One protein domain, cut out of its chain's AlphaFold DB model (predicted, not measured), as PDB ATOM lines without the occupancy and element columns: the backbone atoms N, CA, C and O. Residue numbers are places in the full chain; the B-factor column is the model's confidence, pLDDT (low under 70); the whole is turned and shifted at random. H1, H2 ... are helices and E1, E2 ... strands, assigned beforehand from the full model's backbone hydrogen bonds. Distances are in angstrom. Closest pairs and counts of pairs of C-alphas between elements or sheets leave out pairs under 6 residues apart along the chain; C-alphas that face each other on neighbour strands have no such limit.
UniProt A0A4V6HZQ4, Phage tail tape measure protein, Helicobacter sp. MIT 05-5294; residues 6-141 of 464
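Overview. This is residues 6 to 141 of the 464 residues of the protein "Phage tail tape measure protein" of Helicobacter sp. MIT 05-5294 (UniProt A0A4V6HZQ4). Two sheets stand partly face to face with their strands crossed: a large, strongly twisted sheet of E3 to E8, built round the long strand E6, and a small sheet of E2, E1 and E9 over part of one of its faces. The tight link from E2 to E3 joins the sheets at one place and residues 116 to 125 join them at another, while H1 and E5 sit at one end of the long axis and residues 131 to 141 at the other. The printed part has 136 residues, with one named helix and nine named strands in the order E1 E2 E3 E4 H1 E5 E6 E7 E8 E9, and its class is mostly strand. The large sheet is branched and its neighbour pairs are antiparallel; the small one has the order E2 - E1 - E9, all antiparallel. The whole is compact, with a radius of gyration of the C-alphas of 16.5 A and spans of 47 by 34 by 32 A.

Along the chain. In the large sheet, E6 is the longest strand, residues 79 to 92, 37.9 A from first to last C-alpha, and it bends by 58 degrees at residue 89. E6 starts at C-alpha 79 (6.560, -42.106, -1.346). E4 is residues 48 to 56, 25.4 A; E7 is residues 97 to 106, 27.7 A; and E8 is residues 110 to 115, 15.0 A. The short strands are E3, residues 32 to 34, 6.8 A, and E5, residues 71 to 74, 6.0 A. H1 is residues 57 to 63, 10.0 A. In the small sheet, E1 is residues 6 to 14, 26.1 A, beginning at C-alpha 6 (33.979, -35.738, 7.305). E2 is residues 20 to 27, 21.4 A, and E9 is residues 126 to 130, 12.8 A, ending at C-alpha 130 (39.808, -36.505, 4.302).

Arrangement. E6 has three neighbours, with E4 on one side of it and E5 and E7 on the other side. The pairing is staggered: E6 pairs with E5 over its residues 79 to 81, with E4 over 80 to 88 and with E7 over 84 to 92. N 51 and O 85 of E4 and E6 are within hydrogen-bond range at 2.8 A, as are N 86 and O 103 of E6 and E7 at 2.8 A, and N 72 and O 80 of E5 and E6 at 2.9 A. E8 is an edge strand beside E7, with N 104 and O 113 at 2.8 A. E3, another edge strand, forms a hairpin with E4, with N 33 and O 50 at 2.8 A. E5 E6 E7 E8 form a meander, each strand the antiparallel neighbour of the one before. H1 is on this sheet at a height of 8.5 A, over none of its strands, but only just: 2 of its C-alphas fall on E5. The closest C-alphas of H1 and E6, those of Leu 57 and Arg 80, are 5.4 A apart. Every O i to N i+4 pair of H1 is within hydrogen-bond range. In the other sheet, E1 and E2 are a hairpin, with N 23 and O 11 at 2.8 A, and E9 is an edge strand beside E1, with N 127 and O 8 at 2.8 A. E1 is apart from E6 and E7; the closest C-alphas of E1 and E3, those of Val 7 and Phe 32, are 7.9 A apart.

Size, cuts and confidence. The two C-alphas farthest apart, those of Glu 17 and Glu 135, are 50.8 A apart. The printed part has no cut. The link from E3 to E4, residues 35 to 47, is long. Residues 132 to 133 pair with residues 139 to 140, antiparallel. The mean pLDDT of the printed part is 88.6, that of E5 is 77, and no printed residue is under 70.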
ATOM      1  N   ALA A   6      34.921 -36.591   6.600       92.06
ATOM      2  CA  ALA A   6      33.979 -35.738   7.305       92.06
ATOM      3  C   ALA A   6      33.492 -34.655   6.343       92.06
ATOM      4  O   ALA A   6      34.297 -34.044   5.640       92.06
ATOM      5  N   VAL A   7      32.178 -34.440   6.304       93.88
ATOM      6  CA  VAL A   7      31.548 -33.433   5.451       93.88
ATOM      7  C   VAL A   7      30.579 -32.620   6.294       93.88
ATOM      8  O   VAL A   7      29.700 -33.166   6.965       93.88
ATOM      9  N   VAL A   8      30.750 -31.305   6.251       95.06
ATOM     10  CA  VAL A   8      29.847 -30.330   6.859       95.06
ATOM     11  C   VAL A   8      29.319 -29.425   5.760       95.06
ATOM     12  O   VAL A   8      30.065 -28.959   4.906       95.06
ATOM     13  N   GLU A   9      28.018 -29.199   5.770       94.62
ATOM     14  CA  GLU A   9      27.314 -28.275   4.899       94.62
ATOM     15  C   GLU A   9      26.961 -27.022   5.685       94.62
ATOM     16  O   GLU A   9      26.363 -27.095   6.761       94.62
ATOM     17  N   LEU A  10      27.347 -25.877   5.132       93.69
ATOM     18  CA  LEU A  10      26.993 -24.560   5.628       93.69
ATOM     19  C   LEU A  10      25.980 -23.950   4.666       93.69
ATOM     20  O   LEU A  10      26.293 -23.745   3.494       93.69
ATOM     21  N   TRP A  11      24.779 -23.650   5.149       91.31
ATOM     22  CA  TRP A  11      23.717 -23.080   4.324       91.31
ATOM     23  C   TRP A  11      23.165 -21.797   4.939       91.31
ATOM     24  O   TRP A  11      22.974 -21.721   6.147       91.31
ATOM     25  N   CYS A  12      22.898 -20.785   4.114       87.88
ATOM     26  CA  CYS A  12      22.245 -19.553   4.556       87.88
ATOM     27  C   CYS A  12      20.737 -19.667   4.326       87.88
ATOM     28  O   CYS A  12      20.280 -19.651   3.181       87.88
ATOM     29  N   GLU A  13      19.966 -19.751   5.404       85.81
ATOM     30  CA  GLU A  13      18.503 -19.772   5.368       85.81
ATOM     31  C   GLU A  13      17.941 -18.410   5.788       85.81
ATOM     32  O   GLU A  13      18.619 -17.616   6.446       85.81
ATOM     33  N   LYS A  14      16.706 -18.116   5.368       85.44
ATOM     34  CA  LYS A  14      15.973 -16.919   5.789       85.44
ATOM     35  C   LYS A  14      14.859 -17.316   6.742       85.44
ATOM     36  O   LYS A  14      14.034 -18.156   6.391       85.44
ATOM     37  N   ASP A  15      14.795 -16.647   7.882       82.69
ATOM     38  CA  ASP A  15      13.683 -16.761   8.819       82.69
ATOM     39  C   ASP A  15      12.410 -16.120   8.254       82.69
ATOM     40  O   ASP A  15      12.452 -15.331   7.305       82.69
ATOM     41  N   ALA A  16      11.267 -16.397   8.892       82.75
ATOM     42  CA  ALA A  16       9.977 -15.789   8.547       82.75
ATOM     43  C   ALA A  16      10.008 -14.246   8.588       82.75
ATOM     44  O   ALA A  16       9.300 -13.587   7.832       82.75
ATOM     45  N   GLU A  17      10.867 -13.671   9.435       80.50
ATOM     46  CA  GLU A  17      11.086 -12.224   9.564       80.50
ATOM     47  C   GLU A  17      12.087 -11.664   8.528       80.50
ATOM     48  O   GLU A  17      12.372 -10.467   8.510       80.50
ATOM     49  N   GLY A  18      12.632 -12.516   7.652       78.81
ATOM     50  CA  GLY A  18      13.583 -12.147   6.601       78.81
ATOM     51  C   GLY A  18      15.040 -12.033   7.060       78.81
ATOM     52  O   GLY A  18      15.883 -11.578   6.281       78.81
ATOM     53  N   PHE A  19      15.356 -12.437   8.295       80.19
ATOM     54  CA  PHE A  19      16.728 -12.481   8.805       80.19
ATOM     55  C   PHE A  19      17.468 -13.719   8.310       80.19
ATOM     56  O   PHE A  19      16.884 -14.790   8.195       80.19
ATOM     57  N   TYR A  20      18.756 -13.563   8.006       84.50
ATOM     58  CA  TYR A  20      19.599 -14.681   7.602       84.50
ATOM     59  C   TYR A  20      20.195 -15.364   8.827       84.50
ATOM     60  O   TYR A  20      20.817 -14.696   9.658       84.50
ATOM     61  N   HIS A  21      20.087 -16.687   8.884       86.38
ATOM     62  CA  HIS A  21      20.853 -17.514   9.805       86.38
ATOM     63  C   HIS A  21      21.692 -18.526   9.015       86.38
ATOM     64  O   HIS A  21      21.331 -18.941   7.911       86.38
ATOM     65  N   ILE A  22      22.852 -18.888   9.564       88.56
ATOM     66  CA  ILE A  22      23.743 -19.882   8.961       88.56
ATOM     67  C   ILE A  22      23.465 -21.215   9.649       88.56
ATOM     68  O   ILE A  22      23.724 -21.368  10.842       88.56
ATOM     69  N   ASN A  23      22.933 -22.166   8.893       91.50
ATOM     70  CA  ASN A  23      22.717 -23.536   9.320       91.50
ATOM     71  C   ASN A  23      23.995 -24.353   9.082       91.50
ATOM     72  O   ASN A  23      24.620 -24.248   8.025       91.50
ATOM     73  N   ILE A  24      24.382 -25.153  10.074       92.25
ATOM     74  CA  ILE A  24      25.531 -26.054  10.013       92.25
ATOM     75  C   ILE A  24      25.008 -27.479  10.151       92.25
ATOM     76  O   ILE A  24      24.519 -27.871  11.211       92.25
ATOM     77  N   LYS A  25      25.143 -28.273   9.090       93.31
ATOM     78  CA  LYS A  25      24.665 -29.656   9.052       93.31
ATOM     79  C   LYS A  25      25.804 -30.614   8.739       93.31
ATOM     80  O   LYS A  25      26.525 -30.438   7.764       93.31
ATOM     81  N   SER A  26      25.948 -31.672   9.533       92.56
ATOM     82  CA  SER A  26      26.839 -32.779   9.175       92.56
ATOM     83  C   SER A  26      26.153 -33.685   8.153       92.56
ATOM     84  O   SER A  26      25.001 -34.086   8.344       92.56
ATOM     85  N   ILE A  27      26.849 -33.990   7.057       92.31
ATOM     86  CA  ILE A  27      26.348 -34.876   6.006       92.31
ATOM     87  C   ILE A  27      26.910 -36.288   6.229       92.31
ATOM     88  O   ILE A  27      28.127 -36.437   6.382       92.31
ATOM     89  N   PRO A  28      26.065 -37.339   6.198       90.62
ATOM     90  CA  PRO A  28      26.535 -38.719   6.205       90.62
ATOM     91  C   PRO A  28      27.472 -38.988   5.027       90.62
ATOM     92  O   PRO A  28      27.136 -38.705   3.876       90.62
ATOM     93  N   THR A  29      28.623 -39.588   5.293       87.94
ATOM     94  CA  THR A  29      29.663 -39.845   4.285       87.94
ATOM     95  C   THR A  29      29.176 -40.699   3.118       87.94
ATOM     96  O   THR A  29      29.554 -40.442   1.983       87.94
ATOM     97  N   ASP A  30      28.281 -41.654   3.368       88.69
ATOM     98  CA  ASP A  30      27.755 -42.571   2.344       88.69
ATOM     99  C   ASP A  30      26.867 -41.852   1.320       88.69
ATOM    100  O   ASP A  30      26.682 -42.298   0.185       88.69
ATOM    101  N   SER A  31      26.321 -40.706   1.727       91.12
ATOM    102  CA  SER A  31      25.468 -39.860   0.905       91.12
ATOM    103  C   SER A  31      26.257 -38.845   0.077       91.12
ATOM    104  O   SER A  31      25.665 -38.136  -0.728       91.12
ATOM    105  N   PHE A  32      27.581 -38.760   0.228       93.44
ATOM    106  CA  PHE A  32      28.388 -37.717  -0.400       93.44
ATOM    107  C   PHE A  32      29.518 -38.304  -1.246       93.44
ATOM    108  O   PHE A  32      30.287 -39.146  -0.793       93.44
ATOM    109  N   LEU A  33      29.638 -37.840  -2.486       92.50
ATOM    110  CA  LEU A  33      30.711 -38.196  -3.403       92.50
ATOM    111  C   LEU A  33      31.555 -36.970  -3.731       92.50
ATOM    112  O   LEU A  33      31.040 -35.879  -3.985       92.50
ATOM    113  N   ILE A  34      32.860 -37.196  -3.783       91.94
ATOM    114  CA  ILE A  34      33.875 -36.202  -4.121       91.94
ATOM    115  C   ILE A  34      34.494 -36.594  -5.458       91.94
ATOM    116  O   ILE A  34      34.505 -37.770  -5.826       91.94
ATOM    117  N   ASP A  35      35.008 -35.607  -6.180       89.44
ATOM    118  CA  ASP A  35      35.822 -35.828  -7.367       89.44
ATOM    119  C   ASP A  35      36.962 -36.831  -7.102       89.44
ATOM    120  O   ASP A  35      37.777 -36.638  -6.200       89.44
ATOM    121  N   CYS A  36      37.034 -37.899  -7.899       84.88
ATOM    122  CA  CYS A  36      37.978 -39.005  -7.696       84.88
ATOM    123  C   CYS A  36      39.452 -38.610  -7.885       84.88
ATOM    124  O   CYS A  36      40.350 -39.315  -7.428       84.88
ATOM    125  N   PHE A  37      39.706 -37.486  -8.554       86.69
ATOM    126  CA  PHE A  37      41.052 -36.960  -8.779       86.69
ATOM    127  C   PHE A  37      41.491 -35.934  -7.730       86.69
ATOM    128  O   PHE A  37      42.622 -35.465  -7.788       86.69
ATOM    129  N   SER A  38      40.624 -35.591  -6.772       90.25
ATOM    130  CA  SER A  38      40.961 -34.660  -5.697       90.25
ATOM    131  C   SER A  38      41.930 -35.320  -4.713       90.25
ATOM    132  O   SER A  38      41.558 -36.240  -3.977       90.25
ATOM    133  N   GLN A  39      43.164 -34.823  -4.672       88.62
ATOM    134  CA  GLN A  39      44.228 -35.296  -3.783       88.62
ATOM    135  C   GLN A  39      44.392 -34.406  -2.554       88.62
ATOM    136  O   GLN A  39      44.965 -34.840  -1.553       88.62
ATOM    137  N   ASP A  40      43.862 -33.182  -2.588       90.81
ATOM    138  CA  ASP A  40      43.874 -32.324  -1.412       90.81
ATOM    139  C   ASP A  40      43.061 -32.946  -0.266       90.81
ATOM    140  O   ASP A  40      41.964 -33.490  -0.465       90.81
ATOM    141  N   LYS A  41      43.583 -32.830   0.960       89.06
ATOM    142  CA  LYS A  41      42.943 -33.378   2.165       89.06
ATOM    143  C   LYS A  41      41.614 -32.696   2.454       89.06
ATOM    144  O   LYS A  41      40.694 -33.351   2.926       89.06
ATOM    145  N   ASN A  42      41.489 -31.416   2.118       91.75
ATOM    146  CA  ASN A  42      40.255 -30.660   2.312       91.75
ATOM    147  C   ASN A  42      39.400 -30.557   1.039       91.75
ATOM    148  O   ASN A  42      38.392 -29.852   1.021       91.75
ATOM    149  N   ALA A  43      39.793 -31.270  -0.023       91.75
ATOM    150  CA  ALA A  43      39.146 -31.262  -1.331       91.75
ATOM    151  C   ALA A  43      39.008 -29.863  -1.968       91.75
ATOM    152  O   ALA A  43      38.058 -29.617  -2.710       91.75
ATOM    153  N   LEU A  44      39.947 -28.943  -1.708       90.06
ATOM    154  CA  LEU A  44      39.939 -27.594  -2.298       90.06
ATOM    155  C   LEU A  44      40.247 -27.598  -3.806       90.06
ATOM    156  O   LEU A  44      39.914 -26.649  -4.516       90.06
ATOM    157  N   ASP A  45      40.883 -28.664  -4.286       91.75
ATOM    158  CA  ASP A  45      41.198 -28.931  -5.691       91.75
ATOM    159  C   ASP A  45      40.043 -29.590  -6.463       91.75
ATOM    160  O   ASP A  45      40.105 -29.692  -7.689       91.75
ATOM    161  N   ALA A  46      38.985 -30.032  -5.777       92.62
ATOM    162  CA  ALA A  46      37.888 -30.749  -6.406       92.62
ATOM    163  C   ALA A  46      37.081 -29.846  -7.351       92.62
ATOM    164  O   ALA A  46      36.741 -28.702  -7.036       92.62
ATOM    165  N   SER A  47      36.728 -30.395  -8.515       92.00
ATOM    166  CA  SER A  47      35.909 -29.701  -9.518       92.00
ATOM    167  C   SER A  47      34.409 -29.945  -9.346       92.00
ATOM    168  O   SER A  47      33.589 -29.190  -9.868       92.00
ATOM    169  N   ARG A  48      34.043 -31.007  -8.623       93.75
ATOM    170  CA  ARG A  48      32.663 -31.464  -8.475       93.75
ATOM    171  C   ARG A  48      32.417 -32.161  -7.147       93.75
ATOM    172  O   ARG A  48      33.278 -32.872  -6.627       93.75
ATOM    173  N   PHE A  49      31.192 -32.012  -6.666       95.56
ATOM    174  CA  PHE A  49      30.659 -32.717  -5.510       95.56
ATOM    175  C   PHE A  49      29.260 -33.226  -5.823       95.56
ATOM    176  O   PHE A  49      28.494 -32.546  -6.505       95.56
ATOM    177  N   HIS A  50      28.908 -34.398  -5.300       95.12
ATOM    178  CA  HIS A  50      27.567 -34.952  -5.452       95.12
ATOM    179  C   HIS A  50      27.021 -35.391  -4.100       95.12
ATOM    180  O   HIS A  50      27.583 -36.265  -3.449       95.12
ATOM    181  N   LYS A  51      25.885 -34.832  -3.705       94.88
ATOM    182  CA  LYS A  51      25.140 -35.222  -2.514       94.88
ATOM    183  C   LYS A  51      23.909 -36.011  -2.951       94.88
ATOM    184  O   LYS A  51      23.029 -35.496  -3.630       94.88
ATOM    185  N   LYS A  52      23.874 -37.288  -2.598       94.00
ATOM    186  CA  LYS A  52      22.790 -38.232  -2.865       94.00
ATOM    187  C   LYS A  52      21.796 -38.190  -1.717       94.00
ATOM    188  O   LYS A  52      22.175 -38.398  -0.571       94.00
ATOM    189  N   GLN A  53      20.525 -37.958  -2.002       90.38
ATOM    190  CA  GLN A  53      19.502 -37.850  -0.970       90.38
ATOM    191  C   GLN A  53      18.287 -38.700  -1.332       90.38
ATOM    192  O   GLN A  53      17.795 -38.658  -2.457       90.38
ATOM    193  N   HIS A  54      17.799 -39.462  -0.354       89.44
ATOM    194  CA  HIS A  54      16.504 -40.133  -0.416       89.44
ATOM    195  C   HIS A  54      15.530 -39.321   0.430       89.44
ATOM    196  O   HIS A  54      15.629 -39.328   1.656       89.44
ATOM    197  N   ILE A  55      14.643 -38.585  -0.231       88.19
ATOM    198  CA  ILE A  55      13.791 -37.569   0.389       88.19
ATOM    199  C   ILE A  55      12.323 -37.966   0.199       88.19
ATOM    200  O   ILE A  55      11.953 -38.522  -0.839       88.19
ATOM    201  N   ALA A  56      11.486 -37.690   1.201       89.75
ATOM    202  CA  ALA A  56      10.042 -37.886   1.106       89.75
ATOM    203  C   ALA A  56       9.422 -36.925   0.077       89.75
ATOM    204  O   ALA A  56       9.845 -35.776  -0.056       89.75
ATOM    205  N   LEU A  57       8.383 -37.362  -0.637       85.62
ATOM    206  CA  LEU A  57       7.784 -36.571  -1.717       85.62
ATOM    207  C   LEU A  57       7.302 -35.178  -1.264       85.62
ATOM    208  O   LEU A  57       7.390 -34.221  -2.030       85.62
ATOM    209  N   CYS A  58       6.816 -35.042  -0.027       85.06
ATOM    210  CA  CYS A  58       6.384 -33.759   0.532       85.06
ATOM    211  C   CYS A  58       7.531 -32.741   0.644       85.06
ATOM    212  O   CYS A  58       7.362 -31.585   0.260       85.06
ATOM    213  N   GLU A  59       8.705 -33.176   1.104       85.50
ATOM    214  CA  GLU A  59       9.909 -32.345   1.185       85.50
ATOM    215  C   GLU A  59      10.453 -32.022  -0.206       85.50
ATOM    216  O   GLU A  59      10.884 -30.904  -0.465       85.50
ATOM    217  N   VAL A  60      10.383 -32.957  -1.157       85.50
ATOM    218  CA  VAL A  60      10.803 -32.635  -2.526       85.50
ATOM    219  C   VAL A  60       9.893 -31.584  -3.152       85.50
ATOM    220  O   VAL A  60      10.394 -30.657  -3.783       85.50
ATOM    221  N   LYS A  61       8.577 -31.673  -2.940       85.38
ATOM    222  CA  LYS A  61       7.620 -30.669  -3.428       85.38
ATOM    223  C   LYS A  61       7.849 -29.281  -2.819       85.38
ATOM    224  O   LYS A  61       7.511 -28.297  -3.465       85.38
ATOM    225  N   SER A  62       8.438 -29.168  -1.625       84.50
ATOM    226  CA  SER A  62       8.801 -27.853  -1.072       84.50
ATOM    227  C   SER A  62      10.039 -27.254  -1.754       84.50
ATOM    228  O   SER A  62      10.123 -26.040  -1.924       84.50
ATOM    229  N   ILE A  63      10.976 -28.096  -2.199       83.94
ATOM    230  CA  ILE A  63      12.209 -27.675  -2.885       83.94
ATOM    231  C   ILE A  63      11.963 -27.429  -4.386       83.94
ATOM    232  O   ILE A  63      12.553 -26.518  -4.979       83.94
ATOM    233  N   ILE A  64      11.116 -28.259  -5.002       85.00
ATOM    234  CA  ILE A  64      10.819 -28.311  -6.440       85.00
ATOM    235  C   ILE A  64       9.290 -28.431  -6.630       85.00
ATOM    236  O   ILE A  64       8.788 -29.519  -6.912       85.00
ATOM    237  N   PRO A  65       8.531 -27.332  -6.461       78.25
ATOM    238  CA  PRO A  65       7.066 -27.380  -6.467       78.25
ATOM    239  C   PRO A  65       6.450 -27.702  -7.837       78.25
ATOM    240  O   PRO A  65       5.394 -28.328  -7.892       78.25
ATOM    241  N   ASP A  66       7.121 -27.338  -8.934       77.19
ATOM    242  CA  ASP A  66       6.494 -27.274 -10.264       77.19
ATOM    243  C   ASP A  66       6.891 -28.411 -11.225       77.19
ATOM    244  O   ASP A  66       6.606 -28.333 -12.421       77.19
ATOM    245  N   LYS A  67       7.585 -29.461 -10.756       78.94
ATOM    246  CA  LYS A  67       8.057 -30.553 -11.630       78.94
ATOM    247  C   LYS A  67       7.590 -31.929 -11.185       78.94
ATOM    248  O   LYS A  67       7.601 -32.254 -10.000       78.94
ATOM    249  N   GLU A  68       7.261 -32.764 -12.168       79.31
ATOM    250  CA  GLU A  68       7.064 -34.194 -11.952       79.31
ATOM    251  C   GLU A  68       8.405 -34.849 -11.603       79.31
ATOM    252  O   GLU A  68       9.383 -34.767 -12.351       79.31
ATOM    253  N   ILE A  69       8.454 -35.462 -10.422       82.75
ATOM    254  CA  ILE A  69       9.656 -36.091  -9.879       82.75
ATOM    255  C   ILE A  69       9.549 -37.600 -10.068       82.75
ATOM    256  O   ILE A  69       8.504 -38.202  -9.829       82.75
ATOM    257  N   TYR A  70      10.661 -38.219 -10.454       82.94
ATOM    258  CA  TYR A  70      10.760 -39.664 -10.567       82.94
ATOM    259  C   TYR A  70      10.777 -40.292  -9.168       82.94
ATOM    260  O   TYR A  70      11.706 -40.075  -8.381       82.94
ATOM    261  N   LEU A  71       9.752 -41.086  -8.862       81.81
ATOM    262  CA  LEU A  71       9.648 -41.815  -7.603       81.81
ATOM    263  C   LEU A  71      10.511 -43.074  -7.661       81.81
ATOM    264  O   LEU A  71      10.480 -43.838  -8.621       81.81
ATOM    265  N   THR A  72      11.327 -43.272  -6.629       77.44
ATOM    266  CA  THR A  72      12.193 -44.457  -6.509       77.44
ATOM    267  C   THR A  72      11.509 -45.555  -5.708       77.44
ATOM    268  O   THR A  72      11.689 -46.733  -5.997       77.44
ATOM    269  N   GLN A  73      10.708 -45.160  -4.720       75.62
ATOM    270  CA  GLN A  73       9.790 -46.029  -3.999       75.62
ATOM    271  C   GLN A  73       8.424 -45.358  -4.013       75.62
ATOM    272  O   GLN A  73       8.289 -44.215  -3.576       75.62
ATOM    273  N   ASP A  74       7.448 -46.068  -4.562       72.50
ATOM    274  CA  ASP A  74       6.058 -45.638  -4.638       72.50
ATOM    275  C   ASP A  74       5.217 -46.624  -3.828       72.50
ATOM    276  O   ASP A  74       4.577 -47.524  -4.370       72.50
ATOM    277  N   ASP A  75       5.339 -46.524  -2.502       77.81
ATOM    278  CA  ASP A  75       4.505 -47.271  -1.567       77.81
ATOM    279  C   ASP A  75       3.426 -46.340  -1.001       77.81
ATOM    280  O   ASP A  75       3.666 -45.148  -0.793       77.81
ATOM    281  N   ILE A  76       2.234 -46.873  -0.727       71.81
ATOM    282  CA  ILE A  76       1.056 -46.075  -0.326       71.81
ATOM    283  C   ILE A  76       1.326 -45.305   0.979       71.81
ATOM    284  O   ILE A  76       0.771 -44.229   1.199       71.81
ATOM    285  N   ALA A  77       2.185 -45.854   1.843       76.75
ATOM    286  CA  ALA A  77       2.548 -45.263   3.125       76.75
ATOM    287  C   ALA A  77       3.787 -44.346   3.068       76.75
ATOM    288  O   ALA A  77       3.907 -43.463   3.915       76.75
ATOM    289  N   ASP A  78       4.704 -44.539   2.112       81.69
ATOM    290  CA  ASP A  78       5.964 -43.787   2.035       81.69
ATOM    291  C   ASP A  78       6.431 -43.633   0.578       81.69
ATOM    292  O   ASP A  78       7.079 -44.507  -0.003       81.69
ATOM    293  N   GLN A  79       6.094 -42.487  -0.016       86.44
ATOM    294  CA  GLN A  79       6.560 -42.106  -1.346       86.44
ATOM    295  C   GLN A  79       7.885 -41.353  -1.239       86.44
ATOM    296  O   GLN A  79       7.946 -40.243  -0.693       86.44
ATOM    297  N   ARG A  80       8.944 -41.922  -1.822       88.06
ATOM    298  CA  ARG A  80      10.295 -41.346  -1.790       88.06
ATOM    299  C   ARG A  80      10.873 -41.134  -3.174       88.06
ATOM    300  O   ARG A  80      10.794 -41.989  -4.060       88.06
ATOM    301  N   ALA A  81      11.562 -40.011  -3.317       88.44
ATOM    302  CA  ALA A  81      12.348 -39.689  -4.492       88.44
ATOM    303  C   ALA A  81      13.842 -39.706  -4.155       88.44
ATOM    304  O   ALA A  81      14.284 -39.216  -3.113       88.44
ATOM    305  N   PHE A  82      14.624 -40.275  -5.066       91.06
ATOM    306  CA  PHE A  82      16.074 -40.177  -5.052       91.06
ATOM    307  C   PHE A  82      16.503 -38.942  -5.843       91.06
ATOM    308  O   PHE A  82      16.147 -38.801  -7.013       91.06
ATOM    309  N   ILE A  83      17.258 -38.045  -5.218       92.12
ATOM    310  CA  ILE A  83      17.750 -36.818  -5.848       92.12
ATOM    311  C   ILE A  83      19.249 -36.719  -5.627       92.12
ATOM    312  O   ILE A  83      19.758 -36.976  -4.536       92.12
ATOM    313  N   ILE A  84      19.955 -36.337  -6.683       94.69
ATOM    314  CA  ILE A  84      21.368 -36.007  -6.645       94.69
ATOM    315  C   ILE A  84      21.489 -34.491  -6.759       94.69
ATOM    316  O   ILE A  84      21.078 -33.883  -7.746       94.69
ATOM    317  N   GLU A  85      22.077 -33.891  -5.735       95.00
ATOM    318  CA  GLU A  85      22.521 -32.510  -5.733       95.00
ATOM    319  C   GLU A  85      23.990 -32.467  -6.164       95.00
ATOM    320  O   GLU A  85      24.889 -32.859  -5.419       95.00
ATOM    321  N   THR A  86      24.235 -32.012  -7.389       95.88
ATOM    322  CA  THR A  86      25.581 -31.817  -7.933       95.88
ATOM    323  C   THR A  86      25.991 -30.364  -7.802       95.88
ATOM    324  O   THR A  86      25.270 -29.471  -8.239       95.88
ATOM    325  N   TRP A  87      27.191 -30.144  -7.287       95.31
ATOM    326  CA  TRP A  87      27.901 -28.877  -7.374       95.31
ATOM    327  C   TRP A  87      29.046 -29.054  -8.354       95.31
ATOM    328  O   TRP A  87      29.859 -29.955  -8.162       95.31
ATOM    329  N   ALA A  88      29.099 -28.235  -9.397       94.81
ATOM    330  CA  ALA A  88      30.134 -28.303 -10.422       94.81
ATOM    331  C   ALA A  88      30.779 -26.933 -10.618       94.81
ATOM    332  O   ALA A  88      30.090 -25.912 -10.658       94.81
ATOM    333  N   LYS A  89      32.106 -26.921 -10.726       92.62
ATOM    334  CA  LYS A  89      32.891 -25.732 -11.035       92.62
ATOM    335  C   LYS A  89      33.037 -25.620 -12.546       92.62
ATOM    336  O   LYS A  89      33.761 -26.399 -13.162       92.62
ATOM    337  N   GLU A  90      32.362 -24.646 -13.131       92.88
ATOM    338  CA  GLU A  90      32.268 -24.480 -14.578       92.88
ATOM    339  C   GLU A  90      32.876 -23.145 -15.002       92.88
ATOM    340  O   GLU A  90      32.814 -22.147 -14.280       92.88
ATOM    341  N   TYR A  91      33.518 -23.143 -16.170       91.81
ATOM    342  CA  TYR A  91      34.045 -21.927 -16.772       91.81
ATOM    343  C   TYR A  91      32.953 -21.277 -17.608       91.81
ATOM    344  O   TYR A  91      32.453 -21.883 -18.553       91.81
ATOM    345  N   ASP A  92      32.607 -20.045 -17.266       87.62
ATOM    346  CA  ASP A  92      31.700 -19.249 -18.074       87.62
ATOM    347  C   ASP A  92      32.507 -18.431 -19.091       87.62
ATOM    348  O   ASP A  92      33.309 -17.566 -18.729       87.62
ATOM    349  N   GLU A  93      32.298 -18.707 -20.379       86.19
ATOM    350  CA  GLU A  93      32.981 -18.028 -21.484       86.19
ATOM    351  C   GLU A  93      32.643 -16.531 -21.558       86.19
ATOM    352  O   GLU A  93      33.472 -15.739 -22.018       86.19
ATOM    353  N   GLN A  94      31.456 -16.124 -21.089       83.06
ATOM    354  CA  GLN A  94      31.008 -14.732 -21.155       83.06
ATOM    355  C   GLN A  94      31.707 -13.873 -20.104       83.06
ATOM    356  O   GLN A  94      32.253 -12.814 -20.418       83.06
ATOM    357  N   THR A  95      31.720 -14.337 -18.854       81.25
ATOM    358  CA  THR A  95      32.368 -13.625 -17.743       81.25
ATOM    359  C   THR A  95      33.861 -13.929 -17.634       81.25
ATOM    360  O   THR A  95      34.584 -13.195 -16.961       81.25
ATOM    361  N   ARG A  96      34.346 -14.982 -18.308       85.88
ATOM    362  CA  ARG A  96      35.710 -15.524 -18.202       85.88
ATOM    363  C   ARG A  96      36.099 -15.892 -16.770       85.88
ATOM    364  O   ARG A  96      37.277 -15.836 -16.410       85.88
ATOM    365  N   THR A  97      35.118 -16.272 -15.955       87.44
ATOM    366  CA  THR A  97      35.320 -16.655 -14.556       87.44
ATOM    367  C   THR A  97      34.880 -18.092 -14.311       87.44
ATOM    368  O   THR A  97      33.989 -18.615 -14.977       87.44
ATOM    369  N   LEU A  98      35.543 -18.756 -13.361       89.81
ATOM    370  CA  LEU A  98      35.099 -20.053 -12.860       89.81
ATOM    371  C   LEU A  98      34.022 -19.816 -11.810       89.81
ATOM    372  O   LEU A  98      34.276 -19.092 -10.845       89.81
ATOM    373  N   SER A  99      32.864 -20.446 -11.970       91.69
ATOM    374  CA  SER A  99      31.761 -20.343 -11.020       91.69
ATOM    375  C   SER A  99      31.253 -21.701 -10.560       91.69
ATOM    376  O   SER A  99      31.343 -22.692 -11.283       91.69
ATOM    377  N   TRP A 100      30.781 -21.760  -9.316       93.81
ATOM    378  CA  TRP A 100      30.140 -22.952  -8.773       93.81
ATOM    379  C   TRP A 100      28.648 -22.918  -9.082       93.81
ATOM    380  O   TRP A 100      27.931 -22.043  -8.598       93.81
ATOM    381  N   ASN A 101      28.184 -23.902  -9.846       94.31
ATOM    382  CA  ASN A 101      26.784 -24.072 -10.218       94.31
ATOM    383  C   ASN A 101      26.196 -25.297  -9.522       94.31
ATOM    384  O   ASN A 101      26.891 -26.292  -9.285       94.31
ATOM    385  N   ARG A 102      24.907 -25.221  -9.192       95.12
ATOM    386  CA  ARG A 102      24.178 -26.264  -8.472       95.12
ATOM    387  C   ARG A 102      23.083 -26.856  -9.350       95.12
ATOM    388  O   ARG A 102      22.257 -26.140  -9.914       95.12
ATOM    389  N   TYR A 103      23.038 -28.182  -9.395       94.88
ATOM    390  CA  TYR A 103      22.094 -28.958 -10.185       94.88
ATOM    391  C   TYR A 103      21.382 -29.985  -9.305       94.88
ATOM    392  O   TYR A 103      22.034 -30.794  -8.648       94.88
ATOM    393  N   LEU A 104      20.051 -29.994  -9.324       93.62
ATOM    394  CA  LEU A 104      19.227 -31.042  -8.716       93.62
ATOM    395  C   LEU A 104      18.681 -31.932  -9.824       93.62
ATOM    396  O   LEU A 104      17.975 -31.446 -10.711       93.62
ATOM    397  N   TRP A 105      19.002 -33.220  -9.792       93.38
ATOM    398  CA  TRP A 105      18.658 -34.142 -10.873       93.38
ATOM    399  C   TRP A 105      18.508 -35.582 -10.382       93.38
ATOM    400  O   TRP A 105      18.914 -35.935  -9.275       93.38
ATOM    401  N   ASN A 106      17.916 -36.422 -11.222       92.38
ATOM    402  CA  ASN A 106      17.840 -37.866 -11.033       92.38
ATOM    403  C   ASN A 106      18.336 -38.560 -12.318       92.38
ATOM    404  O   ASN A 106      18.025 -38.078 -13.409       92.38
ATOM    405  N   PRO A 107      19.070 -39.685 -12.229       89.56
ATOM    406  CA  PRO A 107      19.528 -40.429 -13.406       89.56
ATOM    407  C   PRO A 107      18.430 -40.796 -14.415       89.56
ATOM    408  O   PRO A 107      18.671 -40.746 -15.616       89.56
ATOM    409  N   ASN A 108      17.227 -41.123 -13.938       89.12
ATOM    410  CA  ASN A 108      16.090 -41.514 -14.773       89.12
ATOM    411  C   ASN A 108      15.195 -40.321 -15.132       89.12
ATOM    412  O   ASN A 108      14.614 -40.280 -16.211       89.12
ATOM    413  N   GLY A 109      15.062 -39.360 -14.212       83.19
ATOM    414  CA  GLY A 109      14.159 -38.217 -14.363       83.19
ATOM    415  C   GLY A 109      14.785 -36.953 -14.955       83.19
ATOM    416  O   GLY A 109      14.074 -35.978 -15.182       83.19
ATOM    417  N   GLY A 110      16.096 -36.944 -15.204       89.81
ATOM    418  CA  GLY A 110      16.814 -35.792 -15.745       89.81
ATOM    419  C   GLY A 110      17.012 -34.659 -14.731       89.81
ATOM    420  O   GLY A 110      16.984 -34.872 -13.517       89.81
ATOM    421  N   ILE A 111      17.264 -33.445 -15.234       92.00
ATOM    422  CA  ILE A 111      17.568 -32.261 -14.415       92.00
ATOM    423  C   ILE A 111      16.279 -31.540 -14.003       92.00
ATOM    424  O   ILE A 111      15.542 -30.985 -14.823       92.00
ATOM    425  N   TYR A 112      16.036 -31.487 -12.696       91.00
ATOM    426  CA  TYR A 112      14.886 -30.814 -12.107       91.00
ATOM    427  C   TYR A 112      15.152 -29.341 -11.812       91.00
ATOM    428  O   TYR A 112      14.286 -28.507 -12.058       91.00
ATOM    429  N   LYS A 113      16.332 -28.968 -11.326       91.38
ATOM    430  CA  LYS A 113      16.617 -27.566 -10.997       91.38
ATOM    431  C   LYS A 113      18.061 -27.224 -11.315       91.38
ATOM    432  O   LYS A 113      18.946 -28.026 -11.038       91.38
ATOM    433  N   THR A 114      18.266 -26.025 -11.841       92.94
ATOM    434  CA  THR A 114      19.587 -25.460 -12.114       92.94
ATOM    435  C   THR A 114      19.667 -24.092 -11.452       92.94
ATOM    436  O   THR A 114      18.804 -23.247 -11.681       92.94
ATOM    437  N   GLU A 115      20.687 -23.885 -10.626       91.38
ATOM    438  CA  GLU A 115      20.985 -22.624  -9.949       91.38
ATOM    439  C   GLU A 115      22.418 -22.213 -10.316       91.38
ATOM    440  O   GLU A 115      23.383 -22.896  -9.965       91.38
ATOM    441  N   ILE A 116      22.550 -21.110 -11.054       90.62
ATOM    442  CA  ILE A 116      23.848 -20.540 -11.441       90.62
ATOM    443  C   ILE A 116      24.333 -19.658 -10.292       90.62
ATOM    444  O   ILE A 116      23.572 -18.796  -9.850       90.62
ATOM    445  N   MET A 117      25.567 -19.866  -9.823       89.31
ATOM    446  CA  MET A 117      26.180 -19.109  -8.720       89.31
ATOM    447  C   MET A 117      25.203 -18.858  -7.542       89.31
ATOM    448  O   MET A 117      24.818 -17.718  -7.268       89.31
ATOM    449  N   PRO A 118      24.766 -19.914  -6.829       87.62
ATOM    450  CA  PRO A 118      23.723 -19.806  -5.805       87.62
ATOM    451  C   PRO A 118      24.132 -18.930  -4.611       87.62
ATOM    452  O   PRO A 118      23.271 -18.328  -3.967       87.62
ATOM    453  N   PHE A 119      25.435 -18.821  -4.326       88.12
ATOM    454  CA  PHE A 119      25.966 -17.939  -3.290       88.12
ATOM    455  C   PHE A 119      26.723 -16.745  -3.883       88.12
ATOM    456  O   PHE A 119      27.461 -16.871  -4.859       88.12
ATOM    457  N   LYS A 120      26.599 -15.581  -3.231       86.00
ATOM    458  CA  LYS A 120      27.262 -14.326  -3.631       86.00
ATOM    459  C   LYS A 120      28.792 -14.390  -3.631       86.00
ATOM    460  O   LYS A 120      29.417 -13.613  -4.343       86.00
ATOM    461  N   ASP A 121      29.382 -15.274  -2.832       83.75
ATOM    462  CA  ASP A 121      30.831 -15.466  -2.734       83.75
ATOM    463  C   ASP A 121      31.386 -16.435  -3.788       83.75
ATOM    464  O   ASP A 121      32.592 -16.664  -3.820       83.75
ATOM    465  N   ASN A 122      30.532 -16.963  -4.679       87.81
ATOM    466  CA  ASN A 122      30.905 -17.905  -5.736       87.81
ATOM    467  C   ASN A 122      31.630 -19.153  -5.197       87.81
ATOM    468  O   ASN A 122      32.625 -19.627  -5.752       87.81
ATOM    469  N   LEU A 123      31.147 -19.668  -4.070       87.38
ATOM    470  CA  LEU A 123      31.692 -20.840  -3.401       87.38
ATOM    471  C   LEU A 123      30.605 -21.902  -3.194       87.38
ATOM    472  O   LEU A 123      29.411 -21.625  -3.271       87.38
ATOM    473  N   HIS A 124      31.030 -23.134  -2.927       91.69
ATOM    474  CA  HIS A 124      30.144 -24.233  -2.545       91.69
ATOM    475  C   HIS A 124      29.966 -24.291  -1.010       91.69
ATOM    476  O   HIS A 124      30.852 -23.848  -0.270       91.69
ATOM    477  N   PRO A 125      28.864 -24.877  -0.504       92.81
ATOM    478  CA  PRO A 125      28.524 -24.870   0.923       92.81
ATOM    479  C   PRO A 125      29.311 -25.900   1.744       92.81
ATOM    480  O   PRO A 125      29.313 -25.851   2.972       92.81
ATOM    481  N   PHE A 126      29.960 -26.859   1.085       94.69
ATOM    482  CA  PHE A 126      30.618 -27.973   1.765       94.69
ATOM    483  C   PHE A 126      32.001 -27.604   2.309       94.69
ATOM    484  O   PHE A 126      32.793 -26.930   1.647       94.69
ATOM    485  N   VAL A 127      32.305 -28.114   3.496       94.94
ATOM    486  CA  VAL A 127      33.644 -28.199   4.071       94.94
ATOM    487  C   VAL A 127      33.938 -29.669   4.308       94.94
ATOM    488  O   VAL A 127      33.147 -30.383   4.927       94.94
ATOM    489  N   ILE A 128      35.055 -30.131   3.761       93.94
ATOM    490  CA  ILE A 128      35.397 -31.545   3.680       93.94
ATOM    491  C   ILE A 128      36.747 -31.745   4.354       93.94
ATOM    492  O   ILE A 128      37.638 -30.919   4.195       93.94
ATOM    493  N   SER A 129      36.900 -32.849   5.079       93.38
ATOM    494  CA  SER A 129      38.186 -33.296   5.609       93.38
ATOM    495  C   SER A 129      38.342 -34.790   5.346       93.38
ATOM    496  O   SER A 129      37.538 -35.610   5.802       93.38
ATOM    497  N   LYS A 130      39.356 -35.139   4.556       92.19
ATOM    498  CA  LYS A 130      39.808 -36.505   4.302       92.19
ATOM    499  C   LYS A 130      40.903 -36.834   5.307       92.19
ATOM    500  O   LYS A 130      41.850 -36.071   5.472       92.19
ATOM    501  N   TYR A 131      40.788 -37.996   5.937       90.00
ATOM    502  CA  TYR A 131      41.779 -38.490   6.878       90.00
ATOM    503  C   TYR A 131      43.038 -38.936   6.123       90.00
ATOM    504  O   TYR A 131      43.988 -38.171   6.018       90.00
ATOM    505  N   GLN A 132      43.061 -40.130   5.541       87.88
ATOM    506  CA  GLN A 132      44.181 -40.608   4.720       87.88
ATOM    507  C   GLN A 132      43.699 -40.930   3.312       87.88
ATOM    508  O   GLN A 132      42.513 -41.192   3.131       87.88
ATOM    509  N   ILE A 133      44.608 -40.905   2.338       88.75
ATOM    510  CA  ILE A 133      44.347 -41.226   0.929       88.75
ATOM    511  C   ILE A 133      45.335 -42.320   0.520       88.75
ATOM    512  O   ILE A 133      46.517 -42.230   0.850       88.75
ATOM    513  N   ASP A 134      44.851 -43.380  -0.128       89.44
ATOM    514  CA  ASP A 134      45.709 -44.440  -0.667       89.44
ATOM    515  C   ASP A 134      46.201 -44.140  -2.092       89.44
ATOM    516  O   ASP A 134      45.853 -43.128  -2.698       89.44
ATOM    517  N   GLU A 135      47.032 -45.026  -2.641       88.12
ATOM    518  CA  GLU A 135      47.595 -44.889  -3.992       88.12
ATOM    519  C   GLU A 135      46.524 -44.883  -5.097       88.12
ATOM    520  O   GLU A 135      46.773 -44.405  -6.202       88.12
ATOM    521  N   GLN A 136      45.327 -45.404  -4.810       87.62
ATOM    522  CA  GLN A 136      44.184 -45.423  -5.719       87.62
ATOM    523  C   GLN A 136      43.225 -44.242  -5.477       87.62
ATOM    524  O   GLN A 136      42.101 -44.261  -5.978       87.62
ATOM    525  N   ASN A 137      43.658 -43.214  -4.737       85.12
ATOM    526  CA  ASN A 137      42.875 -42.042  -4.331       85.12
ATOM    527  C   ASN A 137      41.631 -42.355  -3.474       85.12
ATOM    528  O   ASN A 137      40.751 -41.502  -3.326       85.12
ATOM    529  N   ASN A 138      41.537 -43.535  -2.861       87.44
ATOM    530  CA  ASN A 138      40.461 -43.821  -1.919       87.44
ATOM    531  C   ASN A 138      40.831 -43.277  -0.545       87.44
ATOM    532  O   ASN A 138      41.907 -43.545  -0.005       87.44
ATOM    533  N   PHE A 139      39.905 -42.532   0.045       88.75
ATOM    534  CA  PHE A 139      40.064 -42.061   1.407       88.75
ATOM    535  C   PHE A 139      39.703 -43.159   2.410       88.75
ATOM    536  O   PHE A 139      38.822 -43.985   2.171       88.75
ATOM    537  N   TYR A 140      40.388 -43.178   3.549       90.12
ATOM    538  CA  TYR A 140      40.133 -44.152   4.605       90.12
ATOM    539  C   TYR A 140      40.476 -43.611   5.985       90.12
ATOM    540  O   TYR A 140      41.215 -42.639   6.138       90.12
ATOM    541  N   GLY A 141      39.869 -44.219   7.001       88.56
ATOM    542  CA  GLY A 141      40.055 -43.861   8.398       88.56
ATOM    543  C   GLY A 141      40.923 -44.859   9.162       88.56
ATOM    544  O   GLY A 141      41.315 -45.895   8.633       88.56
TER     545      GLY A 141